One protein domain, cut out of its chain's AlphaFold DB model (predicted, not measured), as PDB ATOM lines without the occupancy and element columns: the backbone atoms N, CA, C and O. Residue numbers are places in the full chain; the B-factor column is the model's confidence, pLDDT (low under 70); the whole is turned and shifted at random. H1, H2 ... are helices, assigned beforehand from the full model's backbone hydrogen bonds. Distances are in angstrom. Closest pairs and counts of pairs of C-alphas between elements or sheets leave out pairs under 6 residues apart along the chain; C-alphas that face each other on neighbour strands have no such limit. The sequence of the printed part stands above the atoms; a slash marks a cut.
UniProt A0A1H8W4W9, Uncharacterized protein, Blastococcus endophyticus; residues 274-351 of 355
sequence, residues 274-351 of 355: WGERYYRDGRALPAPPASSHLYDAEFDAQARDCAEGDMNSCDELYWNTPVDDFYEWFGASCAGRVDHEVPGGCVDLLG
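Overview. This is residues 274 to 351 of the 355 residues of an uncharacterized protein of Blastococcus endophyticus (UniProt A0A1H8W4W9). A helical hairpin, H2 and H3, packs with H4 to make a small three-helix core, with the short H5 on H3 at one end and the even shorter H1 near H4 on the other side. A long looping stretch, residues 279 to 299, runs from H1 to H2, and a second, residues 333 to 345, joins H4 to H5. The printed part has 78 residues with five named helices, H1 to H5 in that order, and no named strand; the class is all helix, though just 35 residues are in named elements. The whole is compact, with a radius of gyration of the C-alphas of 11.0 A and spans of 33 by 27 by 23 A.

Along the chain. H1, residues 275 to 278, begins with C-alpha 275 at (21.604, 9.787, -12.642). H2, residues 300 to 308, is 12.1 A long from first to last C-alpha. H3, residues 311 to 320, measures 14.2 A and begins with C-alpha 311 at (1.701, 9.884, -18.531). H4, residues 326 to 332, measures 10.0 A. H5, residues 346 to 350, ends with C-alpha 350 at (2.568, 17.108, -17.704).

Arrangement. H3 is the hub, touching three helices. It forms a hairpin with H2, at a shallow tilt of 29 degrees; their closest C-alphas, of Cys 306 and Cys 314, are 4.7 A apart. H3 touches H4 at a steep tilt of 49 degrees, opposite ways, closest at the C-alphas of Tyr 318 and Glu 328, 4.4 A. H3 touches H5, closest at the C-alphas of Met 311 and Val 347, 5.1 A. H2 touches H4, closest at the C-alphas of Ala 303 and Tyr 327, 7.1 A. H1 and H4 are close but not clearly touching. Every O i to N i+4 pair is within hydrogen-bond range in H2, H3, H4 and H5; H1 is too short for such a pair.

Size, cuts and confidence. The C-alphas of Ser 291 and Asp 348, the two farthest apart, are 33.2 A apart. The printed part has no cut. The links H1 to H2 and H4 to H5 are long. Mean pLDDT of the printed part is 91.4; residues 274 to 275 are under 70.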
ATOM      1  N   TRP A 274      21.971   6.702  -9.812       68.69
ATOM      2  CA  TRP A 274      20.976   6.451 -10.849       68.69
ATOM      3  C   TRP A 274      21.080   7.449 -12.002       68.69
ATOM      4  O   TRP A 274      20.999   7.055 -13.161       68.69
ATOM      5  N   GLY A 275      21.371   8.711 -11.692       67.06
ATOM      6  CA  GLY A 275      21.604   9.787 -12.642       67.06
ATOM      7  C   GLY A 275      22.734   9.472 -13.619       67.06
ATOM      8  O   GLY A 275      22.541   9.515 -14.831       67.06
ATOM      9  N   GLU A 276      23.890   9.050 -13.103       71.12
ATOM     10  CA  GLU A 276      25.024   8.622 -13.938       71.12
ATOM     11  C   GLU A 276      24.741   7.334 -14.728       71.12
ATOM     12  O   GLU A 276      25.308   7.114 -15.803       71.12
ATOM     13  N   ARG A 277      23.886   6.453 -14.194       78.44
ATOM     14  CA  ARG A 277      23.586   5.156 -14.811       78.44
ATOM     15  C   ARG A 277      22.560   5.277 -15.934       78.44
ATOM     16  O   ARG A 277      22.674   4.556 -16.929       78.44
ATOM     17  N   TYR A 278      21.577   6.158 -15.771       79.94
ATOM     18  CA  TYR A 278      20.382   6.205 -16.607       79.94
ATOM     19  C   TYR A 278      20.176   7.524 -17.359       79.94
ATOM     20  O   TYR A 278      19.329   7.573 -18.250       79.94
ATOM     21  N   TYR A 279      21.008   8.546 -17.128       79.38
ATOM     22  CA  TYR A 279      21.188   9.644 -18.077       79.38
ATOM     23  C   TYR A 279      22.483   9.473 -18.872       79.38
ATOM     24  O   TYR A 279      23.548   9.165 -18.338       79.38
ATOM     25  N   ARG A 280      22.414   9.735 -20.177       81.38
ATOM     26  CA  ARG A 280      23.587   9.865 -21.046       81.38
ATOM     27  C   ARG A 280      23.483  11.171 -21.815       81.38
ATOM     28  O   ARG A 280      22.483  11.419 -22.482       81.38
ATOM     29  N   ASP A 281      24.505  12.013 -21.694       81.25
ATOM     30  CA  ASP A 281      24.567  13.330 -22.344       81.25
ATOM     31  C   ASP A 281      23.358  14.234 -22.016       81.25
ATOM     32  O   ASP A 281      22.852  14.962 -22.871       81.25
ATOM     33  N   GLY A 282      22.865  14.161 -20.773       73.12
ATOM     34  CA  GLY A 282      21.717  14.946 -20.304       73.12
ATOM     35  C   GLY A 282      20.363  14.482 -20.853       73.12
ATOM     36  O   GLY A 282      19.401  15.242 -20.817       73.12
ATOM     37  N   ARG A 283      20.279  13.257 -21.384       76.75
ATOM     38  CA  ARG A 283      19.028  12.631 -21.832       76.75
ATOM     39  C   ARG A 283      18.813  11.314 -21.107       76.75
ATOM     40  O   ARG A 283      19.775  10.566 -20.927       76.75
ATOM     41  N   ALA A 284      17.573  11.027 -20.727       80.50
ATOM     42  CA  ALA A 284      17.222   9.719 -20.195       80.50
ATOM     43  C   ALA A 284      17.526   8.626 -21.224       80.50
ATOM     44  O   ALA A 284      17.351   8.817 -22.436       80.50
ATOM     45  N   LEU A 285      17.992   7.476 -20.745       87.12
ATOM     46  CA  LEU A 285      18.093   6.289 -21.577       87.12
ATOM     47  C   LEU A 285      16.686   5.835 -21.996       87.12
ATOM     48  O   LEU A 285      15.764   5.888 -21.184       87.12
ATOM     49  N   PRO A 286      16.506   5.369 -23.245       90.88
ATOM     50  CA  PRO A 286      15.256   4.733 -23.644       90.88
ATOM     51  C   PRO A 286      15.042   3.437 -22.851       90.88
ATOM     52  O   PRO A 286      15.999   2.876 -22.308       90.88
ATOM     53  N   ALA A 287      13.807   2.929 -22.862       90.00
ATOM     54  CA  ALA A 287      13.494   1.616 -22.306       90.00
ATOM     55  C   ALA A 287      14.469   0.536 -22.834       90.00
ATOM     56  O   ALA A 287      14.882   0.594 -24.005       90.00
ATOM     57  N   PRO A 288      14.887  -0.438 -22.003       90.94
ATOM     58  CA  PRO A 288      15.927  -1.381 -22.374       90.94
ATOM     59  C   PRO A 288      15.415  -2.293 -23.497       90.94
ATOM     60  O   PRO A 288      14.282  -2.762 -23.437       90.94
ATOM     61  N   PRO A 289      16.222  -2.600 -24.527       93.75
ATOM     62  CA  PRO A 289      15.805  -3.549 -25.554       93.75
ATOM     63  C   PRO A 289      15.670  -4.959 -24.965       93.75
ATOM     64  O   PRO A 289      16.386  -5.293 -24.025       93.75
ATOM     65  N   ALA A 290      14.878  -5.832 -25.596       95.19
ATOM     66  CA  ALA A 290      14.656  -7.224 -25.162       95.19
ATOM     67  C   ALA A 290      15.925  -8.091 -25.001       95.19
ATOM     68  O   ALA A 290      15.886  -9.165 -24.411       95.19
ATOM     69  N   SER A 291      17.064  -7.654 -25.547       95.19
ATOM     70  CA  SER A 291      18.370  -8.300 -25.369       95.19
ATOM     71  C   SER A 291      19.135  -7.835 -24.121       95.19
ATOM     72  O   SER A 291      20.198  -8.382 -23.823       95.19
ATOM     73  N   SER A 292      18.649  -6.809 -23.422       93.88
ATOM     74  CA  SER A 292      19.256  -6.253 -22.214       93.88
ATOM     75  C   SER A 292      18.990  -7.142 -21.001       93.88
ATOM     76  O   SER A 292      17.927  -7.731 -20.872       93.88
ATOM     77  N   HIS A 293      19.935  -7.185 -20.060       92.75
ATOM     78  CA  HIS A 293      19.725  -7.825 -18.756       92.75
ATOM     79  C   HIS A 293      18.822  -7.004 -17.821       92.75
ATOM     80  O   HIS A 293      18.419  -7.510 -16.784       92.75
ATOM     81  N   LEU A 294      18.546  -5.747 -18.181       90.38
ATOM     82  CA  LEU A 294      17.598  -4.863 -17.497       90.38
ATOM     83  C   LEU A 294      16.190  -4.946 -18.104       90.38
ATOM     84  O   LEU A 294      15.319  -4.191 -17.705       90.38
ATOM     85  N   TYR A 295      15.991  -5.773 -19.135       95.56
ATOM     86  CA  TYR A 295      14.685  -5.932 -19.759       95.56
ATOM     87  C   TYR A 295      13.781  -6.797 -18.890       95.56
ATOM     88  O   TYR A 295      14.165  -7.912 -18.524       95.56
ATOM     89  N   ASP A 296      12.564  -6.316 -18.667       96.75
ATOM     90  CA  ASP A 296      11.495  -7.081 -18.045       96.75
ATOM     91  C   ASP A 296      10.252  -7.036 -18.941       96.75
ATOM     92  O   ASP A 296       9.742  -5.971 -19.294       96.75
ATOM     93  N   ALA A 297       9.770  -8.216 -19.331       96.69
ATOM     94  CA  ALA A 297       8.607  -8.345 -20.201       96.69
ATOM     95  C   ALA A 297       7.303  -7.902 -19.516       96.69
ATOM     96  O   ALA A 297       6.353  -7.561 -20.222       96.69
ATOM     97  N   GLU A 298       7.248  -7.929 -18.181       97.12
ATOM     98  CA  GLU A 298       6.088  -7.474 -17.409       97.12
ATOM     99  C   GLU A 298       5.884  -5.959 -17.558       97.12
ATOM    100  O   GLU A 298       4.763  -5.508 -17.787       97.12
ATOM    101  N   PHE A 299       6.976  -5.191 -17.532       97.81
ATOM    102  CA  PHE A 299       6.948  -3.725 -17.513       97.81
ATOM    103  C   PHE A 299       7.159  -3.074 -18.885       97.81
ATOM    104  O   PHE A 299       6.830  -1.902 -19.074       97.81
ATOM    105  N   ASP A 300       7.662  -3.816 -19.879       96.50
ATOM    106  CA  ASP A 300       7.949  -3.284 -21.218       96.50
ATOM    107  C   ASP A 300       6.731  -2.645 -21.901       96.50
ATOM    108  O   ASP A 300       6.874  -1.628 -22.576       96.50
ATOM    109  N   ALA A 301       5.535  -3.216 -21.732       95.94
ATOM    110  CA  ALA A 301       4.323  -2.656 -22.330       95.94
ATOM    111  C   ALA A 301       4.023  -1.248 -21.787       95.94
ATOM    112  O   ALA A 301       3.950  -0.307 -22.570       95.94
ATOM    113  N   GLN A 302       3.970  -1.095 -20.461       97.25
ATOM    114  CA  GLN A 302       3.754   0.198 -19.798       97.25
ATOM    115  C   GLN A 302       4.885   1.193 -20.099       97.25
ATOM    116  O   GLN A 302       4.637   2.376 -20.318       97.25
ATOM    117  N   ALA A 303       6.134   0.723 -20.176       97.00
ATOM    118  CA  ALA A 303       7.270   1.564 -20.541       97.00
ATOM    119  C   ALA A 303       7.192   2.088 -21.979       97.00
ATOM    120  O   ALA A 303       7.579   3.231 -22.229       97.00
ATOM    121  N   ARG A 304       6.683   1.287 -22.925       96.12
ATOM    122  CA  ARG A 304       6.440   1.740 -24.301       96.12
ATOM    123  C   ARG A 304       5.341   2.794 -24.348       96.12
ATOM    124  O   ARG A 304       5.587   3.853 -24.915       96.12
ATOM    125  N   ASP A 305       4.217   2.561 -23.683       96.69
ATOM    126  CA  ASP A 305       3.105   3.520 -23.640       96.69
ATOM    127  C   ASP A 305       3.549   4.850 -22.982       96.69
ATOM    128  O   ASP A 305       3.349   5.938 -23.532       96.69
ATOM    129  N   CYS A 306       4.302   4.769 -21.880       97.00
ATOM    130  CA  CYS A 306       4.941   5.914 -21.222       97.00
ATOM    131  C   CYS A 306       5.929   6.663 -22.144       97.00
ATOM    132  O   CYS A 306       5.956   7.903 -22.208       97.00
ATOM    133  N   ALA A 307       6.749   5.935 -22.906       95.25
ATOM    134  CA  ALA A 307       7.655   6.527 -23.887       95.25
ATOM    135  C   ALA A 307       6.896   7.194 -25.048       95.25
ATOM    136  O   ALA A 307       7.341   8.234 -25.538       95.25
ATOM    137  N   GLU A 308       5.743   6.658 -25.447       95.56
ATOM    138  CA  GLU A 308       4.893   7.197 -26.516       95.56
ATOM    139  C   GLU A 308       4.138   8.467 -26.101       95.56
ATOM    140  O   GLU A 308       3.835   9.301 -26.953       95.56
ATOM    141  N   GLY A 309       3.937   8.693 -24.805       95.50
ATOM    142  CA  GLY A 309       3.297   9.913 -24.312       95.50
ATOM    143  C   GLY A 309       2.442   9.695 -23.087       95.50
ATOM    144  O   GLY A 309       2.305  10.620 -22.296       95.50
ATOM    145  N   ASP A 310       1.912   8.493 -22.896       97.44
ATOM    146  CA  ASP A 310       0.890   8.247 -21.892       97.44
ATOM    147  C   ASP A 310       1.455   8.397 -20.471       97.44
ATOM    148  O   ASP A 310       2.108   7.506 -19.922       97.44
ATOM    149  N   MET A 311       1.201   9.559 -19.866       97.12
ATOM    150  CA  MET A 311       1.701   9.884 -18.531       97.12
ATOM    151  C   MET A 311       1.025   9.042 -17.452       97.12
ATOM    152  O   MET A 311       1.644   8.794 -16.421       97.12
ATOM    153  N   ASN A 312      -0.190   8.538 -17.700       97.25
ATOM    154  CA  ASN A 312      -0.821   7.594 -16.783       97.25
ATOM    155  C   ASN A 312      -0.047   6.271 -16.778       97.25
ATOM    156  O   ASN A 312       0.222   5.723 -15.713       97.25
ATOM    157  N   SER A 313       0.397   5.807 -17.948       97.75
ATOM    158  CA  SER A 313       1.287   4.644 -18.042       97.75
ATOM    159  C   SER A 313       2.643   4.880 -17.363       97.75
ATOM    160  O   SER A 313       3.192   3.942 -16.790       97.75
ATOM    161  N   CYS A 314       3.183   6.107 -17.362       97.75
ATOM    162  CA  CYS A 314       4.396   6.426 -16.595       97.75
ATOM    163  C   CYS A 314       4.177   6.330 -15.078       97.75
ATOM    164  O   CYS A 314       5.012   5.753 -14.379       97.75
ATOM    165  N   ASP A 315       3.054   6.854 -14.582       97.38
ATOM    166  CA  ASP A 315       2.719   6.800 -13.157       97.38
ATOM    167  C   ASP A 315       2.444   5.361 -12.705       97.38
ATOM    168  O   ASP A 315       2.950   4.918 -11.673       97.38
ATOM    169  N   GLU A 316       1.709   4.585 -13.504       97.81
ATOM    170  CA  GLU A 316       1.494   3.160 -13.247       97.81
ATOM    171  C   GLU A 316       2.798   2.358 -13.282       97.81
ATOM    172  O   GLU A 316       2.992   1.479 -12.441       97.81
ATOM    173  N   LEU A 317       3.695   2.647 -14.228       97.62
ATOM    174  CA  LEU A 317       4.994   1.986 -14.315       97.62
ATOM    175  C   LEU A 317       5.810   2.215 -13.037       97.62
ATOM    176  O   LEU A 317       6.363   1.260 -12.497       97.62
ATOM    177  N   TYR A 318       5.834   3.447 -12.521       96.81
ATOM    178  CA  TYR A 318       6.503   3.763 -11.259       96.81
ATOM    179  C   TYR A 318       5.942   2.936 -10.090       96.81
ATOM    180  O   TYR A 318       6.699   2.305  -9.360       96.81
ATOM    181  N   TRP A 319       4.617   2.867  -9.940       96.25
ATOM    182  CA  TRP A 319       3.998   2.173  -8.803       96.25
ATOM    183  C   TRP A 319       4.055   0.644  -8.867       96.25
ATOM    184  O   TRP A 319       3.976  -0.013  -7.827       96.25
ATOM    185  N   ASN A 320       4.138   0.067 -10.067       97.19
ATOM    186  CA  ASN A 320       4.095  -1.385 -10.253       97.19
ATOM    187  C   ASN A 320       5.480  -2.042 -10.287       97.19
ATOM    188  O   ASN A 320       5.576  -3.267 -10.196       97.19
ATOM    189  N   THR A 321       6.543  -1.255 -10.422       96.38
ATOM    190  CA  THR A 321       7.911  -1.764 -10.534       96.38
ATOM    191  C   THR A 321       8.563  -1.917  -9.155       96.38
ATOM    192  O   THR A 321       8.186  -1.235  -8.201       96.38
ATOM    193  N   PRO A 322       9.509  -2.860  -8.982       95.62
ATOM    194  CA  PRO A 322      10.258  -2.978  -7.737       95.62
ATOM    195  C   PRO A 322      11.076  -1.719  -7.439       95.62
ATOM    196  O   PRO A 322      11.594  -1.083  -8.351       95.62
ATOM    197  N   VAL A 323      11.268  -1.433  -6.151       89.38
ATOM    198  CA  VAL A 323      12.167  -0.363  -5.699       89.38
ATOM    199  C   VAL A 323      13.597  -0.623  -6.186       89.38
ATOM    200  O   VAL A 323      14.077  -1.761  -6.114       89.38
ATOM    201  N   ASP A 324      14.277   0.441  -6.611       86.69
ATOM    202  CA  ASP A 324      15.619   0.471  -7.200       86.69
ATOM    203  C   ASP A 324      15.722  -0.228  -8.580       86.69
ATOM    204  O   ASP A 324      16.813  -0.651  -8.995       86.69
ATOM    205  N   ASP A 325      14.610  -0.349  -9.314       91.31
ATOM    206  CA  ASP A 325      14.570  -0.911 -10.670       91.31
ATOM    207  C   ASP A 325      14.744   0.159 -11.775       91.31
ATOM    208  O   ASP A 325      14.460   1.345 -11.590       91.31
ATOM    209  N   PHE A 326      15.216  -0.243 -12.965       92.88
ATOM    210  CA  PHE A 326      15.305   0.665 -14.118       92.88
ATOM    211  C   PHE A 326      13.933   1.240 -14.489       92.88
ATOM    212  O   PHE A 326      13.835   2.424 -14.815       92.88
ATOM    213  N   TYR A 327      12.893   0.406 -14.486       95.38
ATOM    214  CA  TYR A 327      11.558   0.807 -14.914       95.38
ATOM    215  C   TYR A 327      10.884   1.745 -13.905       95.38
ATOM    216  O   TYR A 327      10.173   2.653 -14.337       95.38
ATOM    217  N   GLU A 328      11.180   1.605 -12.609       94.56
ATOM    218  CA  GLU A 328      10.758   2.559 -11.570       94.56
ATOM    219  C   GLU A 328      11.301   3.951 -11.892       94.56
ATOM    220  O   GLU A 328      10.548   4.911 -12.066       94.56
ATOM    221  N   TRP A 329      12.617   4.046 -12.087       92.19
ATOM    222  CA  TRP A 329      13.275   5.296 -12.454       92.19
ATOM    223  C   TRP A 329      12.763   5.858 -13.795       92.19
ATOM    224  O   TRP A 329      12.540   7.065 -13.942       92.19
ATOM    225  N   PHE A 330      12.547   4.993 -14.790       94.31
ATOM    226  CA  PHE A 330      12.055   5.407 -16.104       94.31
ATOM    227  C   PHE A 330      10.644   6.008 -16.009       94.31
ATOM    228  O   PHE A 330      10.390   7.051 -16.619       94.31
ATOM    229  N   GLY A 331       9.769   5.412 -15.190       95.56
ATOM    230  CA  GLY A 331       8.451   5.953 -14.854       95.56
ATOM    231  C   GLY A 331       8.544   7.292 -14.121       95.56
ATOM    232  O   GLY A 331       7.961   8.273 -14.577       95.56
ATOM    233  N   ALA A 332       9.364   7.376 -13.067       93.69
ATOM    234  CA  ALA A 332       9.552   8.602 -12.282       93.69
ATOM    235  C   ALA A 332      10.129   9.772 -13.099       93.69
ATOM    236  O   ALA A 332       9.842  10.929 -12.811       93.69
ATOM    237  N   SER A 333      10.932   9.513 -14.133       93.38
ATOM    238  CA  SER A 333      11.443  10.563 -15.036       93.38
ATOM    239  C   SER A 333      10.443  10.990 -16.123       93.38
ATOM    240  O   SER A 333      10.794  11.749 -17.036       93.38
ATOM    241  N   CYS A 334       9.213  10.471 -16.086       95.25
ATOM    242  CA  CYS A 334       8.202  10.630 -17.129       95.25
ATOM    243  C   CYS A 334       8.753  10.259 -18.515       95.25
ATOM    244  O   CYS A 334       8.612  11.018 -19.484       95.25
ATOM    245  N   ALA A 335       9.451   9.117 -18.594       94.38
ATOM    246  CA  ALA A 335      10.204   8.667 -19.768       94.38
ATOM    247  C   ALA A 335      11.271   9.684 -20.243       94.38
ATOM    248  O   ALA A 335      11.527   9.850 -21.439       94.38
ATOM    249  N   GLY A 336      11.892  10.394 -19.299       91.75
ATOM    250  CA  GLY A 336      12.933  11.391 -19.552       91.75
ATOM    251  C   GLY A 336      12.462  12.766 -20.002       91.75
ATOM    252  O   GLY A 336      13.266  13.533 -20.537       91.75
ATOM    253  N   ARG A 337      11.174  13.080 -19.848       92.25
ATOM    254  CA  ARG A 337      10.623  14.409 -20.180       92.25
ATOM    255  C   ARG A 337      10.965  15.460 -19.129       92.25
ATOM    256  O   ARG A 337      10.922  16.651 -19.429       92.25
ATOM    257  N   VAL A 338      11.320  15.011 -17.931       89.12
ATOM    258  CA  VAL A 338      11.801  15.833 -16.824       89.12
ATOM    259  C   VAL A 338      13.214  15.406 -16.437       89.12
ATOM    260  O   VAL A 338      13.629  14.275 -16.678       89.12
ATOM    261  N   ASP A 339      13.976  16.338 -15.877       82.88
ATOM    262  CA  ASP A 339      15.373  16.164 -15.453       82.88
ATOM    263  C   ASP A 339      15.519  15.785 -13.966       82.88
ATOM    264  O   ASP A 339      16.625  15.764 -13.415       82.88
ATOM    265  N   HIS A 340      14.393  15.489 -13.323       82.81
ATOM    266  CA  HIS A 340      14.255  15.090 -11.930       82.81
ATOM    267  C   HIS A 340      13.197  13.987 -11.817       82.81
ATOM    268  O   HIS A 340      12.389  13.799 -12.722       82.81
ATOM    269  N   GLU A 341      13.221  13.235 -10.721       85.31
ATOM    270  CA  GLU A 341      12.210  12.216 -10.440       85.31
ATOM    271  C   GLU A 341      10.916  12.873  -9.948       85.31
ATOM    272  O   GLU A 341      10.938  13.763  -9.095       85.31
ATOM    273  N   VAL A 342       9.794  12.411 -10.486       90.00
ATOM    274  CA  VAL A 342       8.430  12.798 -10.130       90.00
ATOM    275  C   VAL A 342       7.669  11.505  -9.796       90.00
ATOM    276  O   VAL A 342       6.986  10.955 -10.659       90.00
ATOM    277  N   PRO A 343       7.833  10.972  -8.569       91.50
ATOM    278  CA  PRO A 343       7.275   9.686  -8.137       91.50
ATOM    279  C   PRO A 343       5.758   9.578  -8.347       91.50
ATOM    280  O   PRO A 343       4.976  10.078  -7.541       91.50
ATOM    281  N   GLY A 344       5.329   8.945  -9.442       92.31
ATOM    282  CA  GLY A 344       3.912   8.766  -9.766       92.31
ATOM    283  C   GLY A 344       3.114  10.065  -9.942       92.31
ATOM    284  O   GLY A 344       1.914  10.061  -9.670       92.31
ATOM    285  N   GLY A 345       3.770  11.169 -10.321       93.56
ATOM    286  CA  GLY A 345       3.148  12.490 -10.498       93.56
ATOM    287  C   GLY A 345       3.272  13.064 -11.915       93.56
ATOM    288  O   GLY A 345       3.114  14.273 -12.111       93.56
ATOM    289  N   CYS A 346       3.584  12.237 -12.912       95.81
ATOM    290  CA  CYS A 346       3.740  12.660 -14.300       95.81
ATOM    291  C   CYS A 346       2.437  13.215 -14.884       95.81
ATOM    292  O   CYS A 346       2.484  14.220 -15.599       95.81
ATOM    293  N   VAL A 347       1.278  12.628 -14.559       96.38
ATOM    294  CA  VAL A 347      -0.029  13.150 -15.002       96.38
ATOM    295  C   VAL A 347      -0.303  14.536 -14.425       96.38
ATOM    296  O   VAL A 347      -0.766  15.417 -15.151       96.38
ATOM    297  N   ASP A 348      -0.005  14.752 -13.146       93.00
ATOM    298  CA  ASP A 348      -0.242  16.039 -12.486       93.00
ATOM    299  C   ASP A 348       0.659  17.141 -13.058       93.00
ATOM    300  O   ASP A 348       0.231  18.288 -13.217       93.00
ATOM    301  N   LEU A 349       1.900  16.788 -13.406       92.38
ATOM    302  CA  LEU A 349       2.887  17.731 -13.920       92.38
ATOM    303  C   LEU A 349       2.712  18.041 -15.413       92.38
ATOM    304  O   LEU A 349       2.797  19.202 -15.820       92.38
ATOM    305  N   LEU A 350       2.523  17.010 -16.239       93.44
ATOM    306  CA  LEU A 350       2.568  17.108 -17.704       93.44
ATOM    307  C   LEU A 350       1.192  16.938 -18.366       93.44
ATOM    308  O   LEU A 350       1.051  17.188 -19.566       93.44
ATOM    309  N   GLY A 351       0.165  16.571 -17.597       94.25
ATOM    310  CA  GLY A 351      -1.139  16.163 -18.112       94.25
ATOM    311  C   GLY A 351      -1.147  14.699 -18.581       94.25
ATOM    312  O   GLY A 351      -0.098  14.098 -18.766       94.25
TER     313      GLY A 351